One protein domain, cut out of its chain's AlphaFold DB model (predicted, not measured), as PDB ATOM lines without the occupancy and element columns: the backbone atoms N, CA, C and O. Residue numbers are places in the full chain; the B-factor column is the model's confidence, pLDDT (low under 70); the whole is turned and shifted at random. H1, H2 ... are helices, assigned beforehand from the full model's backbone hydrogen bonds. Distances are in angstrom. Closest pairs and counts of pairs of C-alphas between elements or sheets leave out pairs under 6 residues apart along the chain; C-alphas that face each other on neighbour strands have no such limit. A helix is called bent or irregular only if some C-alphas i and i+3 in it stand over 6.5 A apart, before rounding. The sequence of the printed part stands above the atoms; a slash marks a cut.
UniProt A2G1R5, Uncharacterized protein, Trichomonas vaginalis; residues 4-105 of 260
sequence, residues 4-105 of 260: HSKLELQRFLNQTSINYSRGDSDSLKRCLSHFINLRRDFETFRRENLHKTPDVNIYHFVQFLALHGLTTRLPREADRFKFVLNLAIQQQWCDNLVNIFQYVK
ATOM      1  N   HIS A   4     148.318 325.475 234.333       53.25
ATOM      2  CA  HIS A   4     148.288 325.163 235.754       53.25
ATOM      3  C   HIS A   4     148.304 326.412 236.652       53.25
ATOM      4  O   HIS A   4     147.546 326.485 237.617       53.25
ATOM      5  N   SER A   5     149.100 327.433 236.311       58.94
ATOM      6  CA  SER A   5     149.247 328.643 237.137       58.94
ATOM      7  C   SER A   5     147.977 329.507 237.159       58.94
ATOM      8  O   SER A   5     147.639 330.092 238.184       58.94
ATOM      9  N   LYS A   6     147.225 329.549 236.050       60.62
ATOM     10  CA  LYS A   6     145.944 330.277 235.977       60.62
ATOM     11  C   LYS A   6     144.855 329.620 236.826       60.62
ATOM     12  O   LYS A   6     144.120 330.318 237.519       60.62
ATOM     13  N   LEU A   7     144.769 328.289 236.802       63.00
ATOM     14  CA  LEU A   7     143.802 327.533 237.603       63.00
ATOM     15  C   LEU A   7     144.077 327.641 239.105       63.00
ATOM     16  O   LEU A   7     143.134 327.744 239.887       63.00
ATOM     17  N   GLU A   8     145.345 327.647 239.517       66.56
ATOM     18  CA  GLU A   8     145.725 327.858 240.920       66.56
ATOM     19  C   GLU A   8     145.343 329.255 241.405       66.56
ATOM     20  O   GLU A   8     144.706 329.386 242.450       66.56
ATOM     21  N   LEU A   9     145.637 330.287 240.608       67.00
ATOM     22  CA  LEU A   9     145.241 331.659 240.911       67.00
ATOM     23  C   LEU A   9     143.713 331.791 241.005       67.00
ATOM     24  O   LEU A   9     143.200 332.425 241.921       67.00
ATOM     25  N   GLN A  10     142.972 331.145 240.103       67.88
ATOM     26  CA  GLN A  10     141.511 331.195 240.080       67.88
ATOM     27  C   GLN A  10     140.868 330.422 241.244       67.88
ATOM     28  O   GLN A  10     139.888 330.883 241.827       67.88
ATOM     29  N   ARG A  11     141.444 329.284 241.652       70.19
ATOM     30  CA  ARG A  11     141.038 328.578 242.879       70.19
ATOM     31  C   ARG A  11     141.306 329.425 244.118       70.19
ATOM     32  O   ARG A  11     140.423 329.553 244.963       70.19
ATOM     33  N   PHE A  12     142.480 330.046 244.189       69.75
ATOM     34  CA  PHE A  12     142.837 330.943 245.279       69.75
ATOM     35  C   PHE A  12     141.888 332.147 245.352       69.75
ATOM     36  O   PHE A  12     141.421 332.492 246.436       69.75
ATOM     37  N   LEU A  13     141.530 332.734 244.205       68.69
ATOM     38  CA  LEU A  13     140.563 333.833 244.071       68.69
ATOM     39  C   LEU A  13     139.161 333.479 244.585       68.69
ATOM     40  O   LEU A  13     138.504 334.289 245.239       68.69
ATOM     41  N   ASN A  14     138.707 332.256 244.316       69.81
ATOM     42  CA  ASN A  14     137.408 331.778 244.787       69.81
ATOM     43  C   ASN A  14     137.418 331.489 246.298       69.81
ATOM     44  O   ASN A  14     136.434 331.747 246.989       69.81
ATOM     45  N   GLN A  15     138.545 331.015 246.838       66.25
ATOM     46  CA  GLN A  15     138.712 330.787 248.277       66.25
ATOM     47  C   GLN A  15     138.860 332.096 249.067       66.25
ATOM     48  O   GLN A  15     138.315 332.225 250.162       66.25
ATOM     49  N   THR A  16     139.546 333.097 248.508       63.12
ATOM     50  CA  THR A  16     139.710 334.419 249.140       63.12
ATOM     51  C   THR A  16     138.368 335.123 249.336       63.12
ATOM     52  O   THR A  16     138.179 335.769 250.363       63.12
ATOM     53  N   SER A  17     137.384 334.947 248.445       59.66
ATOM     54  CA  SER A  17     136.069 335.584 248.628       59.66
ATOM     55  C   SER A  17     135.276 335.133 249.860       59.66
ATOM     56  O   SER A  17     134.324 335.816 250.224       59.66
ATOM     57  N   ILE A  18     135.668 334.035 250.509       60.78
ATOM     58  CA  ILE A  18     134.974 333.485 251.683       60.78
ATOM     59  C   ILE A  18     135.513 334.088 252.994       60.78
ATOM     60  O   ILE A  18     134.781 334.185 253.973       60.78
ATOM     61  N   ASN A  19     136.771 334.541 253.013       70.25
ATOM     62  CA  ASN A  19     137.490 334.867 254.253       70.25
ATOM     63  C   ASN A  19     137.734 336.366 254.483       70.25
ATOM     64  O   ASN A  19     138.271 336.744 255.525       70.25
ATOM     65  N   TYR A  20     137.382 337.223 253.526       76.69
ATOM     66  CA  TYR A  20     137.675 338.656 253.580       76.69
ATOM     67  C   TYR A  20     136.414 339.506 253.464       76.69
ATOM     68  O   TYR A  20     135.399 339.079 252.913       76.69
ATOM     69  N   SER A  21     136.495 340.743 253.965       82.12
ATOM     70  CA  SER A  21     135.446 341.738 253.751       82.12
ATOM     71  C   SER A  21     135.182 341.912 252.250       82.12
ATOM     72  O   SER A  21     136.086 341.739 251.429       82.12
ATOM     73  N   ARG A  22     133.955 342.283 251.867       80.88
ATOM     74  CA  ARG A  22     133.596 342.465 250.449       80.88
ATOM     75  C   ARG A  22     134.546 343.434 249.730       80.88
ATOM     76  O   ARG A  22     134.991 343.140 248.627       80.88
ATOM     77  N   GLY A  23     134.914 344.534 250.392       81.19
ATOM     78  CA  GLY A  23     135.848 345.522 249.844       81.19
ATOM     79  C   GLY A  23     137.257 344.966 249.624       81.19
ATOM     80  O   GLY A  23     137.841 345.189 248.564       81.19
ATOM     81  N   ASP A  24     137.789 344.201 250.580       80.69
ATOM     82  CA  ASP A  24     139.102 343.563 250.423       80.69
ATOM     83  C   ASP A  24     139.068 342.470 249.347       80.69
ATOM     84  O   ASP A  24     139.990 342.378 248.542       80.69
ATOM     85  N   SER A  25     137.988 341.686 249.282       82.06
ATOM     86  CA  SER A  25     137.772 340.653 248.262       82.06
ATOM     87  C   SER A  25     137.789 341.239 246.846       82.06
ATOM     88  O   SER A  25     138.518 340.751 245.982       82.06
ATOM     89  N   ASP A  26     137.065 342.336 246.610       82.94
ATOM     90  CA  ASP A  26     137.022 342.994 245.300       82.94
ATOM     91  C   ASP A  26     138.366 343.655 244.934       82.94
ATOM     92  O   ASP A  26     138.775 343.651 243.768       82.94
ATOM     93  N   SER A  27     139.095 344.201 245.915       83.25
ATOM     94  CA  SER A  27     140.448 344.741 245.697       83.25
ATOM     95  C   SER A  27     141.449 343.641 245.350       83.25
ATOM     96  O   SER A  27     142.175 343.749 244.361       83.25
ATOM     97  N   LEU A  28     141.433 342.541 246.107       83.94
ATOM     98  CA  LEU A  28     142.282 341.376 245.876       83.94
ATOM     99  C   LEU A  28     142.011 340.748 244.512       83.94
ATOM    100  O   LEU A  28     142.963 340.464 243.792       83.94
ATOM    101  N   LYS A  29     140.743 340.587 244.117       82.81
ATOM    102  CA  LYS A  29     140.378 340.058 242.794       82.81
ATOM    103  C   LYS A  29     140.980 340.881 241.660       82.81
ATOM    104  O   LYS A  29     141.590 340.312 240.756       82.81
ATOM    105  N   ARG A  30     140.860 342.211 241.734       83.88
ATOM    106  CA  ARG A  30     141.457 343.121 240.745       83.88
ATOM    107  C   ARG A  30     142.976 343.007 240.741       83.88
ATOM    108  O   ARG A  30     143.548 342.734 239.693       83.88
ATOM    109  N   CYS A  31     143.614 343.118 241.906       85.25
ATOM    110  CA  CYS A  31     145.068 343.018 242.037       85.25
ATOM    111  C   CYS A  31     145.609 341.700 241.465       85.25
ATOM    112  O   CYS A  31     146.555 341.703 240.683       85.25
ATOM    113  N   LEU A  32     144.999 340.576 241.835       82.94
ATOM    114  CA  LEU A  32     145.462 339.249 241.446       82.94
ATOM    115  C   LEU A  32     145.290 338.984 239.950       82.94
ATOM    116  O   LEU A  32     146.116 338.283 239.376       82.94
ATOM    117  N   SER A  33     144.282 339.579 239.305       81.94
ATOM    118  CA  SER A  33     144.051 339.416 237.863       81.94
ATOM    119  C   SER A  33     145.215 339.903 236.986       81.94
ATOM    120  O   SER A  33     145.321 339.494 235.831       81.94
ATOM    121  N   HIS A  34     146.109 340.732 237.539       82.19
ATOM    122  CA  HIS A  34     147.283 341.256 236.846       82.19
ATOM    123  C   HIS A  34     148.520 340.347 236.926       82.19
ATOM    124  O   HIS A  34     149.474 340.572 236.182       82.19
ATOM    125  N   PHE A  35     148.541 339.326 237.794       80.81
ATOM    126  CA  PHE A  35     149.699 338.435 237.906       80.81
ATOM    127  C   PHE A  35     149.663 337.334 236.846       80.81
ATOM    128  O   PHE A  35     148.683 336.602 236.703       80.81
ATOM    129  N   ILE A  36     150.767 337.198 236.112       73.62
ATOM    130  CA  ILE A  36     150.917 336.261 234.989       73.62
ATOM    131  C   ILE A  36     152.084 335.282 235.179       73.62
ATOM    132  O   ILE A  36     152.101 334.232 234.537       73.62
ATOM    133  N   ASN A  37     153.043 335.594 236.057       68.50
ATOM    134  CA  ASN A  37     154.227 334.781 236.321       68.50
ATOM    135  C   ASN A  37     154.255 334.326 237.788       68.50
ATOM    136  O   ASN A  37     154.610 335.088 238.682       68.50
ATOM    137  N   LEU A  38     153.870 333.068 238.018       68.06
ATOM    138  CA  LEU A  38     153.706 332.474 239.350       68.06
ATOM    139  C   LEU A  38     154.721 331.356 239.620       68.06
ATOM    140  O   LEU A  38     154.369 330.297 240.142       68.06
ATOM    141  N   ARG A  39     155.981 331.547 239.217       70.81
ATOM    142  CA  ARG A  39     157.060 330.637 239.640       70.81
ATOM    143  C   ARG A  39     157.217 330.671 241.168       70.81
ATOM    144  O   ARG A  39     156.638 331.523 241.829       70.81
ATOM    145  N   ARG A  40     157.967 329.732 241.750       72.50
ATOM    146  CA  ARG A  40     158.193 329.661 243.213       72.50
ATOM    147  C   ARG A  40     159.615 330.055 243.618       72.50
ATOM    148  O   ARG A  40     160.079 329.693 244.699       72.50
ATOM    149  N   ASP A  41     160.305 330.782 242.748       84.75
ATOM    150  CA  ASP A  41     161.728 331.087 242.892       84.75
ATOM    151  C   ASP A  41     161.971 332.046 244.069       84.75
ATOM    152  O   ASP A  41     162.778 331.757 244.951       84.75
ATOM    153  N   PHE A  42     161.200 333.136 244.158       88.94
ATOM    154  CA  PHE A  42     161.279 334.069 245.281       88.94
ATOM    155  C   PHE A  42     160.776 333.438 246.579       88.94
ATOM    156  O   PHE A  42     161.341 333.683 247.638       88.94
ATOM    157  N   GLU A  43     159.722 332.622 246.530       86.62
ATOM    158  CA  GLU A  43     159.205 331.965 247.735       86.62
ATOM    159  C   GLU A  43     160.246 331.016 248.348       86.62
ATOM    160  O   GLU A  43     160.462 331.032 249.564       86.62
ATOM    161  N   THR A  44     160.942 330.257 247.498       89.94
ATOM    162  CA  THR A  44     162.074 329.407 247.890       89.94
ATOM    163  C   THR A  44     163.208 330.249 248.467       89.94
ATOM    164  O   THR A  44     163.577 330.052 249.626       89.94
ATOM    165  N   PHE A  45     163.662 331.269 247.727       92.62
ATOM    166  CA  PHE A  45     164.711 332.184 248.179       92.62
ATOM    167  C   PHE A  45     164.376 332.822 249.530       92.62
ATOM    168  O   PHE A  45     165.215 332.884 250.426       92.62
ATOM    169  N   ARG A  46     163.137 333.282 249.704       91.50
ATOM    170  CA  ARG A  46     162.673 333.946 250.919       91.50
ATOM    171  C   ARG A  46     162.701 333.008 252.120       91.50
ATOM    172  O   ARG A  46     163.086 333.433 253.205       91.50
ATOM    173  N   ARG A  47     162.274 331.759 251.952       91.81
ATOM    174  CA  ARG A  47     162.301 330.757 253.025       91.81
ATOM    175  C   ARG A  47     163.730 330.438 253.462       91.81
ATOM    176  O   ARG A  47     163.962 330.227 254.646       91.81
ATOM    177  N   GLU A  48     164.671 330.430 252.532       93.62
ATOM    178  CA  GLU A  48     166.072 330.116 252.820       93.62
ATOM    179  C   GLU A  48     166.802 331.326 253.420       93.62
ATOM    180  O   GLU A  48     167.413 331.224 254.482       93.62
ATOM    181  N   ASN A  49     166.643 332.506 252.819       93.38
ATOM    182  CA  ASN A  49     167.490 333.668 253.095       93.38
ATOM    183  C   ASN A  49     166.812 334.755 253.942       93.38
ATOM    184  O   ASN A  49     167.486 335.503 254.643       93.38
ATOM    185  N   LEU A  50     165.478 334.855 253.908       93.44
ATOM    186  CA  LEU A  50     164.715 335.982 254.475       93.44
ATOM    187  C   LEU A  50     163.594 335.539 255.435       93.44
ATOM    188  O   LEU A  50     162.638 336.279 255.678       93.44
ATOM    189  N   HIS A  51     163.670 334.327 255.993       90.56
ATOM    190  CA  HIS A  51     162.591 333.748 256.807       90.56
ATOM    191  C   HIS A  51     162.288 334.545 258.087       90.56
ATOM    192  O   HIS A  51     161.151 334.538 258.559       90.56
ATOM    193  N   LYS A  52     163.282 335.262 258.628       91.50
ATOM    194  CA  LYS A  52     163.141 336.146 259.804       91.50
ATOM    195  C   LYS A  52     162.848 337.603 259.440       91.50
ATOM    196  O   LYS A  52     162.645 338.422 260.337       91.50
ATOM    197  N   THR A  53     162.838 337.954 258.156       93.88
ATOM    198  CA  THR A  53     162.657 339.337 257.714       93.88
ATOM    199  C   THR A  53     161.170 339.713 257.712       93.88
ATOM    200  O   THR A  53     160.368 339.045 257.047       93.88
ATOM    201  N   PRO A  54     160.770 340.789 258.416       93.88
ATOM    202  CA  PRO A  54     159.388 341.260 258.408       93.88
ATOM    203  C   PRO A  54     158.915 341.659 257.003       93.88
ATOM    204  O   PRO A  54     159.619 342.377 256.295       93.88
ATOM    205  N   ASP A  55     157.687 341.266 256.638       94.38
ATOM    206  CA  ASP A  55     157.055 341.592 255.343       94.38
ATOM    207  C   ASP A  55     157.131 343.084 255.002       94.38
ATOM    208  O   ASP A  55     157.489 343.464 253.891       94.38
ATOM    209  N   VAL A  56     156.852 343.930 255.996       93.31
ATOM    210  CA  VAL A  56     156.828 345.387 255.840       93.31
ATOM    211  C   VAL A  56     158.193 345.962 255.442       93.31
ATOM    212  O   VAL A  56     158.252 346.932 254.694       93.31
ATOM    213  N   ASN A  57     159.298 345.353 255.882       95.50
ATOM    214  CA  ASN A  57     160.641 345.812 255.527       95.50
ATOM    215  C   ASN A  57     160.961 345.469 254.066       95.50
ATOM    216  O   ASN A  57     161.484 346.310 253.341       95.50
ATOM    217  N   ILE A  58     160.592 344.263 253.620       96.38
ATOM    218  CA  ILE A  58     160.735 343.848 252.216       96.38
ATOM    219  C   ILE A  58     159.881 344.756 251.323       96.38
ATOM    220  O   ILE A  58     160.368 345.275 250.322       96.38
ATOM    221  N   TYR A  59     158.627 345.001 251.712       95.62
ATOM    222  CA  TYR A  59     157.726 345.896 250.990       95.62
ATOM    223  C   TYR A  59     158.294 347.319 250.872       95.62
ATOM    224  O   TYR A  59     158.344 347.859 249.768       95.62
ATOM    225  N   HIS A  60     158.761 347.916 251.975       94.75
ATOM    226  CA  HIS A  60     159.360 349.253 251.957       94.75
ATOM    227  C   HIS A  60     160.613 349.324 251.081       94.75
ATOM    228  O   HIS A  60     160.757 350.285 250.330       94.75
ATOM    229  N   PHE A  61     161.477 348.308 251.132       96.38
ATOM    230  CA  PHE A  61     162.661 348.234 250.281       96.38
ATOM    231  C   PHE A  61     162.293 348.211 248.794       96.38
ATOM    232  O   PHE A  61     162.760 349.055 248.037       96.38
ATOM    233  N   VAL A  62     161.383 347.328 248.377       95.38
ATOM    234  CA  VAL A  62     160.982 347.223 246.963       95.38
ATOM    235  C   VAL A  62     160.223 348.468 246.487       95.38
ATOM    236  O   VAL A  62     160.439 348.935 245.373       95.38
ATOM    237  N   GLN A  63     159.380 349.073 247.332       92.50
ATOM    238  CA  GLN A  63     158.769 350.372 247.018       92.50
ATOM    239  C   GLN A  63     159.818 351.478 246.858       92.50
ATOM    240  O   GLN A  63     159.636 352.375 246.035       92.50
ATOM    241  N   PHE A  64     160.908 351.432 247.630       92.88
ATOM    242  CA  PHE A  64     161.986 352.406 247.509       92.88
ATOM    243  C   PHE A  64     162.802 352.204 246.230       92.88
ATOM    244  O   PHE A  64     163.030 353.174 245.517       92.88
ATOM    245  N   LEU A  65     163.116 350.960 245.861       92.19
ATOM    246  CA  LEU A  65     163.696 350.636 244.552       92.19
ATOM    247  C   LEU A  65     162.831 351.173 243.400       92.19
ATOM    248  O   LEU A  65     163.351 351.738 242.439       92.19
ATOM    249  N   ALA A  66     161.504 351.049 243.512       91.06
ATOM    250  CA  ALA A  66     160.579 351.513 242.480       91.06
ATOM    251  C   ALA A  66     160.561 353.040 242.335       91.06
ATOM    252  O   ALA A  66     160.346 353.547 241.237       91.06
ATOM    253  N   LEU A  67     160.821 353.780 243.421       87.44
ATOM    254  CA  LEU A  67     160.953 355.241 243.391       87.44
ATOM    255  C   LEU A  67     162.112 355.691 242.485       87.44
ATOM    256  O   LEU A  67     162.030 356.756 241.881       87.44
ATOM    257  N   HIS A  68     163.157 354.867 242.376       86.19
ATOM    258  CA  HIS A  68     164.366 355.135 241.596       86.19
ATOM    259  C   HIS A  68     164.428 354.331 240.288       86.19
ATOM    260  O   HIS A  68     165.486 354.220 239.679       86.19
ATOM    261  N   GLY A  69     163.302 353.761 239.842       86.94
ATOM    262  CA  GLY A  69     163.215 353.055 238.558       86.94
ATOM    263  C   GLY A  69     163.934 351.703 238.505       86.94
ATOM    264  O   GLY A  69     164.053 351.136 237.424       86.94
ATOM    265  N   LEU A  70     164.379 351.160 239.644       87.62
ATOM    266  CA  LEU A  70     165.101 349.878 239.705       87.62
ATOM    267  C   LEU A  70     164.169 348.656 239.636       87.62
ATOM    268  O   LEU A  70     164.603 347.545 239.349       87.62
ATOM    269  N   THR A  71     162.881 348.851 239.919       90.50
ATOM    270  CA  THR A  71     161.831 347.824 239.860       90.50
ATOM    271  C   THR A  71     160.488 348.505 239.592       90.50
ATOM    272  O   THR A  71     160.375 349.729 239.667       90.50
ATOM    273  N   THR A  72     159.432 347.741 239.315       89.75
ATOM    274  CA  THR A  72     158.078 348.303 239.216       89.75
ATOM    275  C   THR A  72     157.383 348.360 240.576       89.75
ATOM    276  O   THR A  72     157.612 347.550 241.479       89.75
ATOM    277  N   ARG A  73     156.503 349.352 240.732       90.44
ATOM    278  CA  ARG A  73     155.808 349.626 241.990       90.44
ATOM    279  C   ARG A  73     154.941 348.444 242.428       90.44
ATOM    280  O   ARG A  73     154.127 347.945 241.654       90.44
ATOM    281  N   LEU A  74     155.052 348.050 243.698       91.94
ATOM    282  CA  LEU A  74     154.173 347.028 244.267       91.94
ATOM    283  C   LEU A  74     152.743 347.568 244.461       91.94
ATOM    284  O   LEU A  74     152.578 348.745 244.814       91.94
ATOM    285  N   PRO A  75     151.707 346.723 244.297       91.50
ATOM    286  CA  PRO A  75     150.330 347.099 244.596       91.50
ATOM    287  C   PRO A  75     150.157 347.394 246.089       91.50
ATOM    288  O   PRO A  75     150.872 346.855 246.938       91.50
ATOM    289  N   ARG A  76     149.177 348.234 246.437       88.50
ATOM    290  CA  ARG A  76     148.918 348.640 247.831       88.50
ATOM    291  C   ARG A  76     148.557 347.446 248.717       88.50
ATOM    292  O   ARG A  76     148.869 347.429 249.903       88.50
ATOM    293  N   GLU A  77     147.909 346.444 248.141       89.94
ATOM    294  CA  GLU A  77     147.526 345.191 248.779       89.94
ATOM    295  C   GLU A  77     148.739 344.418 249.316       89.94
ATOM    296  O   GLU A  77     148.610 343.735 250.329       89.94
ATOM    297  N   ALA A  78     149.923 344.568 248.707       91.56
ATOM    298  CA  ALA A  78     151.153 343.917 249.162       91.56
ATOM    299  C   ALA A  78     151.622 344.399 250.550       91.56
ATOM    300  O   ALA A  78     152.291 343.650 251.253       91.56
ATOM    301  N   ASP A  79     151.233 345.602 250.982       88.81
ATOM    302  CA  ASP A  79     151.496 346.095 252.346       88.81
ATOM    303  C   ASP A  79     150.660 345.347 253.404       88.81
ATOM    304  O   ASP A  79     151.034 345.213 254.570       88.81
ATOM    305  N   ARG A  80     149.487 344.845 253.000       85.38
ATOM    306  CA  ARG A  80     148.511 344.208 253.898       85.38
ATOM    307  C   ARG A  80     148.583 342.690 253.865       85.38
ATOM    308  O   ARG A  80     148.404 342.045 254.896       85.38
ATOM    309  N   PHE A  81     148.807 342.121 252.685       86.38
ATOM    310  CA  PHE A  81     148.664 340.697 252.431       86.38
ATOM    311  C   PHE A  81     149.995 340.091 251.986       86.38
ATOM    312  O   PHE A  81     150.442 340.287 250.856       86.38
ATOM    313  N   LYS A  82     150.598 339.278 252.864       87.44
ATOM    314  CA  LYS A  82     151.882 338.597 252.622       87.44
ATOM    315  C   LYS A  82     151.921 337.818 251.304       87.44
ATOM    316  O   LYS A  82     152.927 337.845 250.602       87.44
ATOM    317  N   PHE A  83     150.841 337.118 250.956       85.00
ATOM    318  CA  PHE A  83     150.805 336.360 249.705       85.00
ATOM    319  C   PHE A  83     150.849 337.287 248.480       85.00
ATOM    320  O   PHE A  83     151.549 336.977 247.526       85.00
ATOM    321  N   VAL A  84     150.184 338.452 248.522       88.75
ATOM    322  CA  VAL A  84     150.243 339.445 247.436       88.75
ATOM    323  C   VAL A  84     151.651 340.010 247.311       88.75
ATOM    324  O   VAL A  84     152.144 340.135 246.196       88.75
ATOM    325  N   LEU A  85     152.321 340.294 248.433       92.25
ATOM    326  CA  LEU A  85     153.724 340.715 248.433       92.25
ATOM    327  C   LEU A  85     154.617 339.689 247.728       92.25
ATOM    328  O   LEU A  85     155.385 340.055 246.842       92.25
ATOM    329  N   ASN A  86     154.480 338.410 248.085       89.94
ATOM    330  CA  ASN A  86     155.256 337.344 247.459       89.94
ATOM    331  C   ASN A  86     154.978 337.246 245.956       89.94
ATOM    332  O   ASN A  86     155.926 337.198 245.183       89.94
ATOM    333  N   LEU A  87     153.707 337.262 245.537       87.75
ATOM    334  CA  LEU A  87     153.331 337.198 244.119       87.75
ATOM    335  C   LEU A  87     153.853 338.408 243.336       87.75
ATOM    336  O   LEU A  87     154.372 338.253 242.236       87.75
ATOM    337  N   ALA A  88     153.763 339.607 243.910       90.44
ATOM    338  CA  ALA A  88     154.196 340.834 243.255       90.44
ATOM    339  C   ALA A  88     155.718 340.917 243.083       90.44
ATOM    340  O   ALA A  88     156.180 341.396 242.048       90.44
ATOM    341  N   ILE A  89     156.493 340.421 244.053       92.31
ATOM    342  CA  ILE A  89     157.954 340.299 243.920       92.31
ATOM    343  C   ILE A  89     158.304 339.179 242.941       92.31
ATOM    344  O   ILE A  89     159.145 339.367 242.069       92.31
ATOM    345  N   GLN A  90     157.623 338.035 243.036       89.81
ATOM    346  CA  GLN A  90     157.828 336.893 242.148       89.81
ATOM    347  C   GLN A  90     157.624 337.256 240.673       89.81
ATOM    348  O   GLN A  90     158.393 336.820 239.817       89.81
ATOM    349  N   GLN A  91     156.608 338.071 240.390       87.94
ATOM    350  CA  GLN A  91     156.293 338.580 239.060       87.94
ATOM    351  C   GLN A  91     157.470 339.342 238.435       87.94
ATOM    352  O   GLN A  91     157.626 339.294 237.221       87.94
ATOM    353  N   GLN A  92     158.284 340.005 239.261       89.38
ATOM    354  CA  GLN A  92     159.428 340.835 238.864       89.38
ATOM    355  C   GLN A  92     160.775 340.167 239.193       89.38
ATOM    356  O   GLN A  92     161.829 340.787 239.082       89.38
ATOM    357  N   TRP A  93     160.758 338.904 239.636       89.94
ATOM    358  CA  TRP A  93     161.936 338.229 240.185       89.94
ATOM    359  C   TRP A  93     163.067 338.115 239.165       89.94
ATOM    360  O   TRP A  93     164.214 338.435 239.467       89.94
ATOM    361  N   CYS A  94     162.728 337.716 237.939       78.50
ATOM    362  CA  CYS A  94     163.679 337.592 236.837       78.50
ATOM    363  C   CYS A  94     164.029 338.940 236.183       78.50
ATOM    364  O   CYS A  94     165.002 339.002 235.440       78.50
ATOM    365  N   ASP A  95     163.285 340.005 236.492       74.94
ATOM    366  CA  ASP A  95     163.391 341.323 235.856       74.94
ATOM    367  C   ASP A  95     164.232 342.295 236.709       74.94
ATOM    368  O   ASP A  95     163.880 343.463 236.822       74.94
ATOM    369  N   ASN A  96     165.316 341.796 237.327       78.69
ATOM    370  CA  ASN A  96     166.340 342.481 238.157       78.69
ATOM    371  C   ASN A  96     166.303 342.178 239.661       78.69
ATOM    372  O   ASN A  96     167.347 342.259 240.315       78.69
ATOM    373  N   LEU A  97     165.156 341.793 240.232       89.75
ATOM    374  CA  LEU A  97     165.074 341.610 241.687       89.75
ATOM    375  C   LEU A  97     165.955 340.464 242.193       89.75
ATOM    376  O   LEU A  97     166.542 340.605 243.263       89.75
ATOM    377  N   VAL A  98     166.122 339.377 241.435       90.94
ATOM    378  CA  VAL A  98     167.004 338.267 241.834       90.94
ATOM    379  C   VAL A  98     168.426 338.739 242.143       90.94
ATOM    380  O   VAL A  98     168.987 338.327 243.154       90.94
ATOM    381  N   ASN A  99     168.977 339.652 241.338       89.62
ATOM    382  CA  ASN A  99     170.327 340.175 241.538       89.62
ATOM    383  C   ASN A  99     170.364 341.112 242.746       89.62
ATOM    384  O   ASN A  99     171.213 340.961 243.615       89.62
ATOM    385  N   ILE A 100     169.396 342.023 242.864       93.06
ATOM    386  CA  ILE A 100     169.332 342.963 243.994       93.06
ATOM    387  C   ILE A 100     169.230 342.214 245.330       93.06
ATOM    388  O   ILE A 100     169.919 342.543 246.298       93.06
ATOM    389  N   PHE A 101     168.394 341.176 245.388       93.75
ATOM    390  CA  PHE A 101     168.172 340.416 246.612       93.75
ATOM    391  C   PHE A 101     169.381 339.572 247.052       93.75
ATOM    392  O   PHE A 101     169.418 339.162 248.211       93.75
ATOM    393  N   GLN A 102     170.386 339.356 246.194       90.94
ATOM    394  CA  GLN A 102     171.650 338.716 246.590       90.94
ATOM    395  C   GLN A 102     172.529 339.635 247.452       90.94
ATOM    396  O   GLN A 102     173.233 339.153 248.341       90.94
ATOM    397  N   TYR A 103     172.454 340.950 247.231       93.25
ATOM    398  CA  TYR A 103     173.312 341.943 247.892       93.25
ATOM    399  C   TYR A 103     172.606 342.725 249.004       93.25
ATOM    400  O   TYR A 103     173.245 343.466 249.749       93.25
ATOM    401  N   VAL A 104     171.288 342.565 249.159       95.75
ATOM    402  CA  VAL A 104     170.551 343.190 250.261       95.75
ATOM    403  C   VAL A 104     170.719 342.402 251.563       95.75
ATOM    404  O   VAL A 104     170.614 341.175 251.610       95.75
ATOM    405  N   LYS A 105     170.920 343.126 252.658       94.94
ATOM    406  CA  LYS A 105     170.962 342.610 254.021       94.94
ATOM    407  C   LYS A 105     169.873 343.262 254.863       94.94
ATOM    408  O   LYS A 105     169.647 344.471 254.827       94.94
TER     409      LYS A 105
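What this domain is: This is residues 4 to 105 of the 260 residues of an uncharacterized protein of Trichomonas vaginalis (UniProt A2G1R5). A helical hairpin, H1 and H2, forms one end of the domain, and beside it is a cluster of five helices with H6 in its middle and H3, H4, H5 and H7 set round it. H2 meets the cluster at the short H5, while H1 packs on H2 alone and is apart from the five helices of the cluster. The printed part has 102 residues with seven named helices, H1 to H7 in chain order, and no named strand; the class is all helix. The whole is compact, with a radius of gyration of the C-alphas of 13.7 A and spans of 39 by 27 by 26 A.

Where its parts are: H1, the longest helix, holds residues 4 to 19 and runs 23.5 A from C-alpha 4 at (148.288, 325.163, 235.754) to C-alpha 19 at (137.490, 334.867, 254.253). H2 is residues 22 to 33, 16.6 A long. H3 is residues 41 to 49 and H4 residues 55 to 67, the latter 18.6 A long. H5 has four residues, 76 to 79. H6 is residues 82 to 91, 14.3 A long. H7, residues 93 to 103, ends with C-alpha 103 at (173.312, 341.943, 247.892); it is irregular, with C-alphas 95 and 98 7.6 A apart.

How they stand to each other: H1 and H2 form a hairpin: they touch, closest at the C-alphas of Ser 17 and Ser 25, 5.4 A apart, at a shallow tilt of 8 degrees, opposite ways. H2 only just touches H5, with residues 27 to 31 alone and 3 pairs of C-alphas within 8 A; the closest are those of Leu 28 and Glu 77, 7.1 A apart. H5 and H6 are the hubs, touching three helices each, and they touch each other only at the corner, closest at the C-alphas of Ala 78 and Leu 85, 4.2 A apart. H4 touches H5 with residues 55 to 59 alone, closest at the C-alphas of Tyr 59 and Asp 79, 6.4 A apart. H3 touches H6 at a steep tilt of 60 degrees, opposite ways, the closest C-alphas being those of Phe 42 and Gln 90, 5.4 A apart. H3 only just touches H7, with 3 pairs of C-alphas within 8 A, the closest those of Phe 42 and Trp 93, 6.6 A apart. H1 is apart from H3, H4, H5, H6 and H7. Every O i to N i+4 pair is within hydrogen-bond range in H2, H3, H4 and H6; H1 has 10 of 12, H7 has 2 of 7 beside 4 of 8 O i to N i+3 pairs, and H5 is too short for such a pair.

The domain as a whole: The C-alphas farthest apart, those of Arg 22 and Tyr 103, are 39.8 A apart. The printed part has no cut and no long link. Mean pLDDT of the printed part is 84.1; residues 4 to 10, 12 to 18 and 37 to 38 are under 70.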